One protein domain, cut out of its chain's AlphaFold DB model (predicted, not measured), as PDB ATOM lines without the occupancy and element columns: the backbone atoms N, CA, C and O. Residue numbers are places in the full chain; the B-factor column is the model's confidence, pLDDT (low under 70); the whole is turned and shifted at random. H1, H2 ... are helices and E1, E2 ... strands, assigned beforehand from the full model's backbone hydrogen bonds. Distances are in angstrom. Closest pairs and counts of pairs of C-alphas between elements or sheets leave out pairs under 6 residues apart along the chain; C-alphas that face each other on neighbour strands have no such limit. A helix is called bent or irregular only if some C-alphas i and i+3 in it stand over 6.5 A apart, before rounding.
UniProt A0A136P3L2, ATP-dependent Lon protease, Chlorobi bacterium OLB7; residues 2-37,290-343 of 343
ATOM      1  N   GLY A   2     212.171 -52.290  14.794       68.38
ATOM      2  CA  GLY A   2     211.319 -52.075  13.606       68.38
ATOM      3  C   GLY A   2     212.099 -51.564  12.383       68.38
ATOM      4  O   GLY A   2     211.811 -51.960  11.264       68.38
ATOM      5  N   ALA A   3     213.157 -50.774  12.612       69.94
ATOM      6  CA  ALA A   3     214.063 -50.250  11.583       69.94
ATOM      7  C   ALA A   3     214.973 -51.300  10.907       69.94
ATOM      8  O   ALA A   3     215.699 -50.968   9.980       69.94
ATOM      9  N   GLU A   4     214.951 -52.560  11.346       70.06
ATOM     10  CA  GLU A   4     215.686 -53.665  10.703       70.06
ATOM     11  C   GLU A   4     214.795 -54.477   9.745       70.06
ATOM     12  O   GLU A   4     215.292 -55.339   9.023       70.06
ATOM     13  N   ILE A   5     213.482 -54.212   9.711       73.75
ATOM     14  CA  ILE A   5     212.540 -54.914   8.834       73.75
ATOM     15  C   ILE A   5     212.661 -54.345   7.414       73.75
ATOM     16  O   ILE A   5     212.131 -53.279   7.111       73.75
ATOM     17  N   ALA A   6     213.338 -55.076   6.529       64.94
ATOM     18  CA  ALA A   6     213.460 -54.748   5.110       64.94
ATOM     19  C   ALA A   6     212.388 -55.478   4.275       64.94
ATOM     20  O   ALA A   6     212.711 -56.359   3.481       64.94
ATOM     21  N   SER A   7     211.108 -55.138   4.469       70.19
ATOM     22  CA  SER A   7     209.990 -55.696   3.689       70.19
ATOM     23  C   SER A   7     209.161 -54.583   3.033       70.19
ATOM     24  O   SER A   7     208.859 -53.591   3.703       70.19
ATOM     25  N   PRO A   8     208.741 -54.733   1.760       67.31
ATOM     26  CA  PRO A   8     207.772 -53.833   1.137       67.31
ATOM     27  C   PRO A   8     206.488 -53.715   1.974       67.31
ATOM     28  O   PRO A   8     206.067 -54.687   2.602       67.31
ATOM     29  N   GLY A   9     205.867 -52.531   1.977       70.94
ATOM     30  CA  GLY A   9     204.590 -52.273   2.660       70.94
ATOM     31  C   GLY A   9     204.688 -51.821   4.123       70.94
ATOM     32  O   GLY A   9     203.664 -51.488   4.714       70.94
ATOM     33  N   TYR A  10     205.891 -51.748   4.700       76.38
ATOM     34  CA  TYR A  10     206.096 -51.283   6.075       76.38
ATOM     35  C   TYR A  10     206.655 -49.857   6.113       76.38
ATOM     36  O   TYR A  10     207.680 -49.565   5.507       76.38
ATOM     37  N   ASN A  11     206.002 -48.984   6.884       81.56
ATOM     38  CA  ASN A  11     206.484 -47.646   7.236       81.56
ATOM     39  C   ASN A  11     206.550 -47.527   8.764       81.56
ATOM     40  O   ASN A  11     205.698 -48.075   9.464       81.56
ATOM     41  N   ILE A  12     207.537 -46.798   9.293       82.94
ATOM     42  CA  ILE A  12     207.707 -46.605  10.740       82.94
ATOM     43  C   ILE A  12     207.294 -45.184  11.107       82.94
ATOM     44  O   ILE A  12     207.821 -44.215  10.566       82.94
ATOM     45  N   PHE A  13     206.388 -45.063  12.073       83.69
ATOM     46  CA  PHE A  13     206.018 -43.791  12.681       83.69
ATOM     47  C   PHE A  13     206.540 -43.730  14.117       83.69
ATOM     48  O   PHE A  13     206.324 -44.657  14.898       83.69
ATOM     49  N   VAL A  14     207.220 -42.637  14.475       84.06
ATOM     50  CA  VAL A  14     207.793 -42.446  15.815       84.06
ATOM     51  C   VAL A  14     207.095 -41.289  16.529       84.06
ATOM     52  O   VAL A  14     207.170 -40.139  16.102       84.06
ATOM     53  N   SER A  15     206.448 -41.581  17.657       84.62
ATOM     54  CA  SER A  15     205.773 -40.605  18.526       84.62
ATOM     55  C   SER A  15     206.465 -40.495  19.895       84.62
ATOM     56  O   SER A  15     207.360 -41.273  20.215       84.62
ATOM     57  N   GLY A  16     206.149 -39.459  20.679       82.38
ATOM     58  CA  GLY A  16     206.824 -39.165  21.951       82.38
ATOM     59  C   GLY A  16     206.801 -37.681  22.333       82.38
ATOM     60  O   GLY A  16     206.286 -36.842  21.589       82.38
ATOM     61  N   LEU A  17     207.381 -37.351  23.489       81.31
ATOM     62  CA  LEU A  17     207.403 -35.992  24.042       81.31
ATOM     63  C   LEU A  17     208.333 -35.052  23.257       81.31
ATOM     64  O   LEU A  17     209.372 -35.463  22.727       81.31
ATOM     65  N   SER A  18     207.963 -33.776  23.156       79.94
ATOM     66  CA  SER A  18     208.788 -32.728  22.538       79.94
ATOM     67  C   SER A  18     210.069 -32.467  23.343       79.94
ATOM     68  O   SER A  18     210.083 -32.656  24.552       79.94
ATOM     69  N   GLY A  19     211.150 -32.050  22.675       78.31
ATOM     70  CA  GLY A  19     212.419 -31.692  23.335       78.31
ATOM     71  C   GLY A  19     213.338 -32.864  23.712       78.31
ATOM     72  O   GLY A  19     214.404 -32.649  24.265       78.31
ATOM     73  N   THR A  20     212.973 -34.100  23.371       82.06
ATOM     74  CA  THR A  20     213.709 -35.324  23.754       82.06
ATOM     75  C   THR A  20     214.865 -35.707  22.818       82.06
ATOM     76  O   THR A  20     215.446 -36.772  22.975       82.06
ATOM     77  N   GLY A  21     215.179 -34.898  21.797       82.56
ATOM     78  CA  GLY A  21     216.234 -35.227  20.824       82.56
ATOM     79  C   GLY A  21     215.908 -36.396  19.879       82.56
ATOM     80  O   GLY A  21     216.796 -36.876  19.180       82.56
ATOM     81  N   ARG A  22     214.638 -36.833  19.811       86.56
ATOM     82  CA  ARG A  22     214.183 -37.997  19.021       86.56
ATOM     83  C   ARG A  22     214.714 -38.041  17.593       86.56
ATOM     84  O   ARG A  22     215.167 -39.093  17.168       86.56
ATOM     85  N   LEU A  23     214.654 -36.927  16.861       85.19
ATOM     86  CA  LEU A  23     215.122 -36.875  15.473       85.19
ATOM     87  C   LEU A  23     216.602 -37.260  15.375       85.19
ATOM     88  O   LEU A  23     216.962 -38.098  14.555       85.19
ATOM     89  N   THR A  24     217.431 -36.695  16.253       86.38
ATOM     90  CA  THR A  24     218.862 -36.987  16.339       86.38
ATOM     91  C   THR A  24     219.096 -38.454  16.684       86.38
ATOM     92  O   THR A  24     219.863 -39.123  16.002       86.38
ATOM     93  N   THR A  25     218.375 -38.991  17.675       87.62
ATOM     94  CA  THR A  25     218.477 -40.407  18.061       87.62
ATOM     95  C   THR A  25     218.086 -41.343  16.916       87.62
ATOM     96  O   THR A  25     218.811 -42.292  16.632       87.62
ATOM     97  N   ILE A  26     216.968 -41.074  16.232       86.75
ATOM     98  CA  ILE A  26     216.510 -41.867  15.082       86.75
ATOM     99  C   ILE A  26     217.542 -41.799  13.959       86.75
ATOM    100  O   ILE A  26     217.900 -42.840  13.418       86.75
ATOM    101  N   LYS A  27     218.052 -40.603  13.639       85.19
ATOM    102  CA  LYS A  27     219.069 -40.416  12.603       85.19
ATOM    103  C   LYS A  27     220.311 -41.255  12.895       85.19
ATOM    104  O   LYS A  27     220.702 -42.044  12.045       85.19
ATOM    105  N   SER A  28     220.866 -41.164  14.106       85.81
ATOM    106  CA  SER A  28     222.052 -41.937  14.496       85.81
ATOM    107  C   SER A  28     221.805 -43.447  14.493       85.81
ATOM    108  O   SER A  28     222.694 -44.214  14.129       85.81
ATOM    109  N   ILE A  29     220.601 -43.897  14.872       85.44
ATOM    110  CA  ILE A  29     220.222 -45.310  14.749       85.44
ATOM    111  C   ILE A  29     220.220 -45.708  13.272       85.44
ATOM    112  O   ILE A  29     220.919 -46.654  12.927       85.44
ATOM    113  N   LEU A  30     219.501 -44.981  12.407       82.19
ATOM    114  CA  LEU A  30     219.416 -45.269  10.971       82.19
ATOM    115  C   LEU A  30     220.798 -45.259  10.307       82.19
ATOM    116  O   LEU A  30     221.144 -46.222   9.632       82.19
ATOM    117  N   GLU A  31     221.629 -44.248  10.551       80.31
ATOM    118  CA  GLU A  31     223.000 -44.160  10.024       80.31
ATOM    119  C   GLU A  31     223.863 -45.372  10.423       80.31
ATOM    120  O   GLU A  31     224.722 -45.782   9.650       80.31
ATOM    121  N   ARG A  32     223.602 -46.002  11.580       80.44
ATOM    122  CA  ARG A  32     224.321 -47.202  12.043       80.44
ATOM    123  C   ARG A  32     223.850 -48.505  11.388       80.44
ATOM    124  O   ARG A  32     224.660 -49.409  11.215       80.44
ATOM    125  N   ILE A  33     222.566 -48.631  11.046       75.88
ATOM    126  CA  ILE A  33     221.995 -49.834  10.387       75.88
ATOM    127  C   ILE A  33     222.066 -49.769   8.855       75.88
ATOM    128  O   ILE A  33     222.027 -50.798   8.184       75.88
ATOM    129  N   THR A  34     222.192 -48.571   8.289       66.44
ATOM    130  CA  THR A  34     222.244 -48.343   6.838       66.44
ATOM    131  C   THR A  34     223.552 -48.739   6.107       66.44
ATOM    132  O   THR A  34     223.455 -48.974   4.900       66.44
ATOM    133  N   PRO A  35     224.740 -48.921   6.738       58.34
ATOM    134  CA  PRO A  35     225.981 -49.261   6.025       58.34
ATOM    135  C   PRO A  35     225.920 -50.572   5.225       58.34
ATOM    136  O   PRO A  35     226.633 -50.718   4.241       58.34
ATOM    137  N   ASN A  36     225.024 -51.500   5.584       56.16
ATOM    138  CA  ASN A  36     224.821 -52.775   4.880       56.16
ATOM    139  C   ASN A  36     223.798 -52.678   3.726       56.16
ATOM    140  O   ASN A  36     223.162 -53.666   3.349       56.16
ATOM    141  N   GLY A  37     223.551 -51.469   3.216       60.25
ATOM    142  CA  GLY A  37     222.567 -51.218   2.172       60.25
ATOM    143  C   GLY A  37     223.084 -51.373   0.745       60.25
ATOM    144  O   GLY A  37     224.262 -51.188   0.475       60.25
ATOM    145  N   VAL A 290     220.499 -41.313   4.652       81.38
ATOM    146  CA  VAL A 290     219.374 -40.993   5.543       81.38
ATOM    147  C   VAL A 290     218.956 -39.558   5.264       81.38
ATOM    148  O   VAL A 290     219.695 -38.625   5.586       81.38
ATOM    149  N   ILE A 291     217.776 -39.377   4.671       84.19
ATOM    150  CA  ILE A 291     217.295 -38.057   4.257       84.19
ATOM    151  C   ILE A 291     216.252 -37.556   5.241       84.19
ATOM    152  O   ILE A 291     215.279 -38.245   5.555       84.19
ATOM    153  N   ILE A 292     216.475 -36.341   5.735       85.88
ATOM    154  CA  ILE A 292     215.568 -35.649   6.643       85.88
ATOM    155  C   ILE A 292     214.923 -34.505   5.873       85.88
ATOM    156  O   ILE A 292     215.581 -33.507   5.595       85.88
ATOM    157  N   GLU A 293     213.629 -34.637   5.593       88.88
ATOM    158  CA  GLU A 293     212.824 -33.557   5.031       88.88
ATOM    159  C   GLU A 293     212.003 -32.915   6.155       88.88
ATOM    160  O   GLU A 293     211.070 -33.507   6.717       88.88
ATOM    161  N   THR A 294     212.401 -31.703   6.535       86.25
ATOM    162  CA  THR A 294     211.761 -30.941   7.616       86.25
ATOM    163  C   THR A 294     210.523 -30.194   7.140       86.25
ATOM    164  O   THR A 294     209.647 -29.894   7.952       86.25
ATOM    165  N   THR A 295     210.428 -29.935   5.835       89.81
ATOM    166  CA  THR A 295     209.334 -29.217   5.189       89.81
ATOM    167  C   THR A 295     208.801 -30.065   4.028       89.81
ATOM    168  O   THR A 295     209.072 -29.761   2.870       89.81
ATOM    169  N   PRO A 296     208.036 -31.142   4.307       90.38
ATOM    170  CA  PRO A 296     207.601 -32.119   3.303       90.38
ATOM    171  C   PRO A 296     206.486 -31.571   2.396       90.38
ATOM    172  O   PRO A 296     205.352 -32.049   2.407       90.38
ATOM    173  N   THR A 297     206.791 -30.523   1.632       92.00
ATOM    174  CA  THR A 297     205.940 -30.014   0.555       92.00
ATOM    175  C   THR A 297     205.981 -30.973  -0.628       92.00
ATOM    176  O   THR A 297     206.922 -31.750  -0.780       92.00
ATOM    177  N   TYR A 298     204.978 -30.900  -1.504       90.12
ATOM    178  CA  TYR A 298     204.969 -31.708  -2.724       90.12
ATOM    179  C   TYR A 298     206.255 -31.514  -3.546       90.12
ATOM    180  O   TYR A 298     206.871 -32.496  -3.947       90.12
ATOM    181  N   LEU A 299     206.703 -30.262  -3.711       91.12
ATOM    182  CA  LEU A 299     207.920 -29.940  -4.459       91.12
ATOM    183  C   LEU A 299     209.165 -30.547  -3.805       91.12
ATOM    184  O   LEU A 299     209.967 -31.176  -4.484       91.12
ATOM    185  N   ASN A 300     209.308 -30.420  -2.484       88.50
ATOM    186  CA  ASN A 300     210.468 -30.968  -1.784       88.50
ATOM    187  C   ASN A 300     210.497 -32.495  -1.839       88.50
ATOM    188  O   ASN A 300     211.568 -33.082  -1.868       88.50
ATOM    189  N   LEU A 301     209.338 -33.157  -1.854       89.50
ATOM    190  CA  LEU A 301     209.254 -34.615  -1.874       89.50
ATOM    191  C   LEU A 301     209.453 -35.207  -3.267       89.50
ATOM    192  O   LEU A 301     210.220 -36.156  -3.416       89.50
ATOM    193  N   PHE A 302     208.761 -34.663  -4.265       90.38
ATOM    194  CA  PHE A 302     208.658 -35.250  -5.602       90.38
ATOM    195  C   PHE A 302     209.494 -34.524  -6.653       90.38
ATOM    196  O   PHE A 302     209.739 -35.082  -7.719       90.38
ATOM    197  N   GLY A 303     209.983 -33.327  -6.338       92.12
ATOM    198  CA  GLY A 303     210.750 -32.497  -7.249       92.12
ATOM    199  C   GLY A 303     209.880 -31.465  -7.947       92.12
ATOM    200  O   GLY A 303     208.704 -31.272  -7.628       92.12
ATOM    201  N   THR A 304     210.483 -30.777  -8.906       94.50
ATOM    202  CA  THR A 304     209.812 -29.745  -9.693       94.50
ATOM    203  C   THR A 304     210.397 -29.682 -11.092       94.50
ATOM    204  O   THR A 304     211.507 -30.149 -11.340       94.50
ATOM    205  N   ILE A 305     209.640 -29.076 -11.996       93.62
ATOM    206  CA  ILE A 305     210.102 -28.687 -13.321       93.62
ATOM    207  C   ILE A 305     210.152 -27.160 -13.316       93.62
ATOM    208  O   ILE A 305     209.115 -26.501 -13.195       93.62
ATOM    209  N   GLU A 306     211.359 -26.599 -13.346       90.69
ATOM    210  CA  GLU A 306     211.558 -25.149 -13.365       90.69
ATOM    211  C   GLU A 306     211.149 -24.560 -14.721       90.69
ATOM    212  O   GLU A 306     211.085 -25.253 -15.737       90.69
ATOM    213  N   ARG A 307     210.820 -23.266 -14.734       89.06
ATOM    214  CA  ARG A 307     210.474 -22.531 -15.953       89.06
ATOM    215  C   ARG A 307     211.224 -21.216 -15.970       89.06
ATOM    216  O   ARG A 307     211.282 -20.536 -14.945       89.06
ATOM    217  N   VAL A 308     211.729 -20.837 -17.134       83.50
ATOM    218  CA  VAL A 308     212.415 -19.557 -17.341       83.50
ATOM    219  C   VAL A 308     211.643 -18.708 -18.351       83.50
ATOM    220  O   VAL A 308     211.076 -19.258 -19.300       83.50
ATOM    221  N   PRO A 309     211.566 -17.382 -18.156       83.56
ATOM    222  CA  PRO A 309     210.981 -16.501 -19.148       83.56
ATOM    223  C   PRO A 309     211.944 -16.345 -20.333       83.56
ATOM    224  O   PRO A 309     213.140 -16.121 -20.155       83.56
ATOM    225  N   THR A 310     211.427 -16.442 -21.552       81.88
ATOM    226  CA  THR A 310     212.154 -16.102 -22.774       81.88
ATOM    227  C   THR A 310     212.291 -14.587 -22.897       81.88
ATOM    228  O   THR A 310     211.543 -13.827 -22.278       81.88
ATOM    229  N   GLN A 311     213.195 -14.124 -23.768       78.38
ATOM    230  CA  GLN A 311     213.333 -12.692 -24.084       78.38
ATOM    231  C   GLN A 311     212.027 -12.065 -24.615       78.38
ATOM    232  O   GLN A 311     211.826 -10.860 -24.516       78.38
ATOM    233  N   GLN A 312     211.124 -12.893 -25.148       82.38
ATOM    234  CA  GLN A 312     209.810 -12.500 -25.662       82.38
ATOM    235  C   GLN A 312     208.695 -12.583 -24.599       82.38
ATOM    236  O   GLN A 312     207.533 -12.341 -24.910       82.38
ATOM    237  N   GLY A 313     209.023 -12.925 -23.345       83.81
ATOM    238  CA  GLY A 313     208.084 -12.974 -22.219       83.81
ATOM    239  C   GLY A 313     207.276 -14.272 -22.083       83.81
ATOM    240  O   GLY A 313     206.397 -14.347 -21.227       83.81
ATOM    241  N   PHE A 314     207.565 -15.301 -22.886       83.06
ATOM    242  CA  PHE A 314     206.942 -16.624 -22.746       83.06
ATOM    243  C   PHE A 314     207.655 -17.451 -21.680       83.06
ATOM    244  O   PHE A 314     208.861 -17.345 -21.528       83.06
ATOM    245  N   TRP A 315     206.942 -18.318 -20.967       86.75
ATOM    246  CA  TRP A 315     207.578 -19.265 -20.050       86.75
ATOM    247  C   TRP A 315     207.908 -20.556 -20.789       86.75
ATOM    248  O   TRP A 315     207.008 -21.174 -21.353       86.75
ATOM    249  N   VAL A 316     209.170 -20.973 -20.745       86.31
ATOM    250  CA  VAL A 316     209.638 -22.234 -21.336       86.31
ATOM    251  C   VAL A 316     210.246 -23.138 -20.273       86.31
ATOM    252  O   VAL A 316     210.685 -22.674 -19.218       86.31
ATOM    253  N   SER A 317     210.233 -24.436 -20.551       88.06
ATOM    254  CA  SER A 317     210.874 -25.464 -19.743       88.06
ATOM    255  C   SER A 317     211.459 -26.535 -20.648       88.06
ATOM    256  O   SER A 317     210.937 -26.755 -21.739       88.06
ATOM    257  N   ASP A 318     212.522 -27.183 -20.192       89.62
ATOM    258  CA  ASP A 318     213.140 -28.324 -20.857       89.62
ATOM    259  C   ASP A 318     213.523 -29.394 -19.815       89.62
ATOM    260  O   ASP A 318     213.416 -29.192 -18.598       89.62
ATOM    261  N   PHE A 319     213.978 -30.557 -20.279       93.44
ATOM    262  CA  PHE A 319     214.369 -31.656 -19.394       93.44
ATOM    263  C   PHE A 319     215.562 -31.314 -18.480       93.44
ATOM    264  O   PHE A 319     215.728 -31.957 -17.441       93.44
ATOM    265  N   LEU A 320     216.370 -30.297 -18.813       93.25
ATOM    266  CA  LEU A 320     217.475 -29.805 -17.980       93.25
ATOM    267  C   LEU A 320     216.963 -29.044 -16.748       93.25
ATOM    268  O   LEU A 320     217.670 -28.922 -15.747       93.25
ATOM    269  N   MET A 321     215.713 -28.579 -16.788       93.12
ATOM    270  CA  MET A 321     215.039 -27.874 -15.694       93.12
ATOM    271  C   MET A 321     214.320 -28.811 -14.710       93.12
ATOM    272  O   MET A 321     213.685 -28.344 -13.759       93.12
ATOM    273  N   ILE A 322     214.425 -30.132 -14.891       94.19
ATOM    274  CA  ILE A 322     213.898 -31.117 -13.941       94.19
ATOM    275  C   ILE A 322     214.808 -31.175 -12.708       94.19
ATOM    276  O   ILE A 322     216.009 -31.425 -12.815       94.19
ATOM    277  N   LYS A 323     214.227 -30.996 -11.520       92.94
ATOM    278  CA  LYS A 323     214.906 -31.143 -10.227       92.94
ATOM    279  C   LYS A 323     214.348 -32.342  -9.476       92.94
ATOM    280  O   LYS A 323     213.133 -32.477  -9.336       92.94
ATOM    281  N   ALA A 324     215.232 -33.190  -8.953       91.56
ATOM    282  CA  ALA A 324     214.826 -34.295  -8.092       91.56
ATOM    283  C   ALA A 324     214.243 -33.788  -6.771       91.56
ATOM    284  O   ALA A 324     214.773 -32.871  -6.144       91.56
ATOM    285  N   GLY A 325     213.174 -34.441  -6.328       89.75
ATOM    286  CA  GLY A 325     212.711 -34.331  -4.954       89.75
ATOM    287  C   GLY A 325     213.495 -35.239  -4.023       89.75
ATOM    288  O   GLY A 325     214.212 -36.148  -4.454       89.75
ATOM    289  N   ALA A 326     213.276 -35.031  -2.728       86.06
ATOM    290  CA  ALA A 326     213.850 -35.819  -1.662       86.06
ATOM    291  C   ALA A 326     213.673 -37.308  -1.950       86.06
ATOM    292  O   ALA A 326     214.681 -37.979  -1.881       86.06
ATOM    293  N   ILE A 327     212.491 -37.795  -2.375       83.88
ATOM    294  CA  ILE A 327     212.127 -39.229  -2.503       83.88
ATOM    295  C   ILE A 327     213.019 -40.053  -3.464       83.88
ATOM    296  O   ILE A 327     213.039 -41.288  -3.403       83.88
ATOM    297  N   LEU A 328     213.761 -39.418  -4.370       80.44
ATOM    298  CA  LEU A 328     214.514 -40.129  -5.406       80.44
ATOM    299  C   LEU A 328     215.685 -40.984  -4.851       80.44
ATOM    300  O   LEU A 328     215.757 -42.176  -5.171       80.44
ATOM    301  N   PRO A 329     216.587 -40.453  -4.006       68.50
ATOM    302  CA  PRO A 329     217.617 -41.228  -3.303       68.50
ATOM    303  C   PRO A 329     217.036 -42.268  -2.323       68.50
ATOM    304  O   PRO A 329     216.828 -42.032  -1.136       68.50
ATOM    305  N   ARG A 330     216.763 -43.476  -2.819       64.50
ATOM    306  CA  ARG A 330     216.146 -44.559  -2.035       64.50
ATOM    307  C   ARG A 330     217.070 -45.099  -0.932       64.50
ATOM    308  O   ARG A 330     218.093 -45.697  -1.251       64.50
ATOM    309  N   ARG A 331     216.620 -45.024   0.335       54.62
ATOM    310  CA  ARG A 331     216.428 -46.186   1.254       54.62
ATOM    311  C   ARG A 331     215.731 -45.809   2.568       54.62
ATOM    312  O   ARG A 331     214.947 -46.617   3.050       54.62
ATOM    313  N   TRP A 332     215.960 -44.618   3.128       50.34
ATOM    314  CA  TRP A 332     215.316 -44.191   4.378       50.34
ATOM    315  C   TRP A 332     214.883 -42.725   4.346       50.34
ATOM    316  O   TRP A 332     215.689 -41.834   4.082       50.34
ATOM    317  N   TRP A 333     213.616 -42.494   4.699       53.69
ATOM    318  CA  TRP A 333     213.001 -41.172   4.807       53.69
ATOM    319  C   TRP A 333     212.679 -40.856   6.259       53.69
ATOM    320  O   TRP A 333     212.033 -41.658   6.935       53.69
ATOM    321  N   ILE A 334     213.049 -39.665   6.720       57.41
ATOM    322  CA  ILE A 334     212.462 -39.085   7.925       57.41
ATOM    323  C   ILE A 334     211.677 -37.838   7.525       57.41
ATOM    324  O   ILE A 334     212.256 -36.808   7.184       57.41
ATOM    325  N   PHE A 335     210.352 -37.925   7.629       61.66
ATOM    326  CA  PHE A 335     209.453 -36.781   7.486       61.66
ATOM    327  C   PHE A 335     209.100 -36.244   8.868       61.66
ATOM    328  O   PHE A 335     208.517 -36.953   9.693       61.66
ATOM    329  N   ASN A 336     209.458 -34.992   9.143       51.34
ATOM    330  CA  ASN A 336     209.164 -34.367  10.428       51.34
ATOM    331  C   ASN A 336     207.976 -33.410  10.294       51.34
ATOM    332  O   ASN A 336     208.092 -32.354   9.682       51.34
ATOM    333  N   HIS A 337     206.835 -33.745  10.899       49.59
ATOM    334  CA  HIS A 337     205.699 -32.829  10.976       49.59
ATOM    335  C   HIS A 337     205.651 -32.155  12.352       49.59
ATOM    336  O   HIS A 337     205.045 -32.658  13.299       49.59
ATOM    337  N   GLN A 338     206.282 -30.987  12.474       46.06
ATOM    338  CA  GLN A 338     206.128 -30.126  13.648       46.06
ATOM    339  C   GLN A 338     204.894 -29.233  13.464       46.06
ATOM    340  O   GLN A 338     204.992 -28.110  12.972       46.06
ATOM    341  N   ARG A 339     203.709 -29.689  13.894       43.03
ATOM    342  CA  ARG A 339     202.606 -28.747  14.148       43.03
ATOM    343  C   ARG A 339     202.955 -27.930  15.389       43.03
ATOM    344  O   ARG A 339     202.713 -28.372  16.510       43.03
ATOM    345  N   ARG A 340     203.481 -26.715  15.202       41.50
ATOM    346  CA  ARG A 340     203.391 -25.680  16.239       41.50
ATOM    347  C   ARG A 340     201.904 -25.399  16.457       41.50
ATOM    348  O   ARG A 340     201.287 -24.690  15.667       41.50
ATOM    349  N   ARG A 341     201.314 -25.966  17.514       37.19
ATOM    350  CA  ARG A 341     200.093 -25.395  18.087       37.19
ATOM    351  C   ARG A 341     200.471 -23.983  18.533       37.19
ATOM    352  O   ARG A 341     201.264 -23.838  19.458       37.19
ATOM    353  N   ARG A 342     199.987 -22.963  17.817       37.75
ATOM    354  CA  ARG A 342     199.916 -21.611  18.380       37.75
ATOM    355  C   ARG A 342     199.024 -21.731  19.617       37.75
ATOM    356  O   ARG A 342     197.928 -22.280  19.501       37.75
ATOM    357  N   ALA A 343     199.588 -21.377  20.768       42.50
ATOM    358  CA  ALA A 343     198.860 -21.251  22.022       42.50
ATOM    359  C   ALA A 343     197.917 -20.049  21.952       42.50
ATOM    360  O   ALA A 343     198.282 -19.083  21.237       42.50
TER     361      ALA A 343
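Overview. This is residues 2 to 37 and 290 to 343 of the 343 residues of the protein "ATP-dependent Lon protease" of Chlorobi bacterium OLB7 (UniProt A0A136P3L2). With little regular structure, this is a small two-stranded sheet, E1 and E4, with helix H1 packed on it, and a narrow hairpin, E2 and E3, whose loop, residues 306 to 321, reaches far out. The printed part has 90 residues, 34 in named elements: H1 E1 H2 E2 E3 E4, mixed. It is only just loose, close to extended, radius of gyration of the C-alphas 18.1 A, and flat, 54 by 43 by 22 A.

Arrangement. Look at E1, residues 290 to 293, and E4, residues 332 to 335: they are parallel, N 334 and O 291 within hydrogen-bond range at 2.9 A. H1, residues 22 to 36, comes closest to E1 at the C-alphas of Glu 31 and Val 290, 6.6 A. H2, residues 298 to 302, precedes the antiparallel hairpin of E2, 303 to 305, and E3, 322 to 324, with N 323 and O 304 2.9 A apart. Every O i to N i+4 pair is within range in H2, 9 of 11 in H1.

Along the chain. Find C-alpha 22 at (214.183, -37.997, 19.021); H1 runs 23.1 A, only just irregular, C-alphas 33 and 36 being 6.9 A apart. E4 ends at C-alpha 335, (209.453, -36.781, 7.486).

Size, cuts and confidence. Residues 38 to 289 are not printed; C-alphas 37 and 290 are 11.2 A apart. E2 to E3 is a long link. Among the residues under pLDDT 70 are 329 to 343.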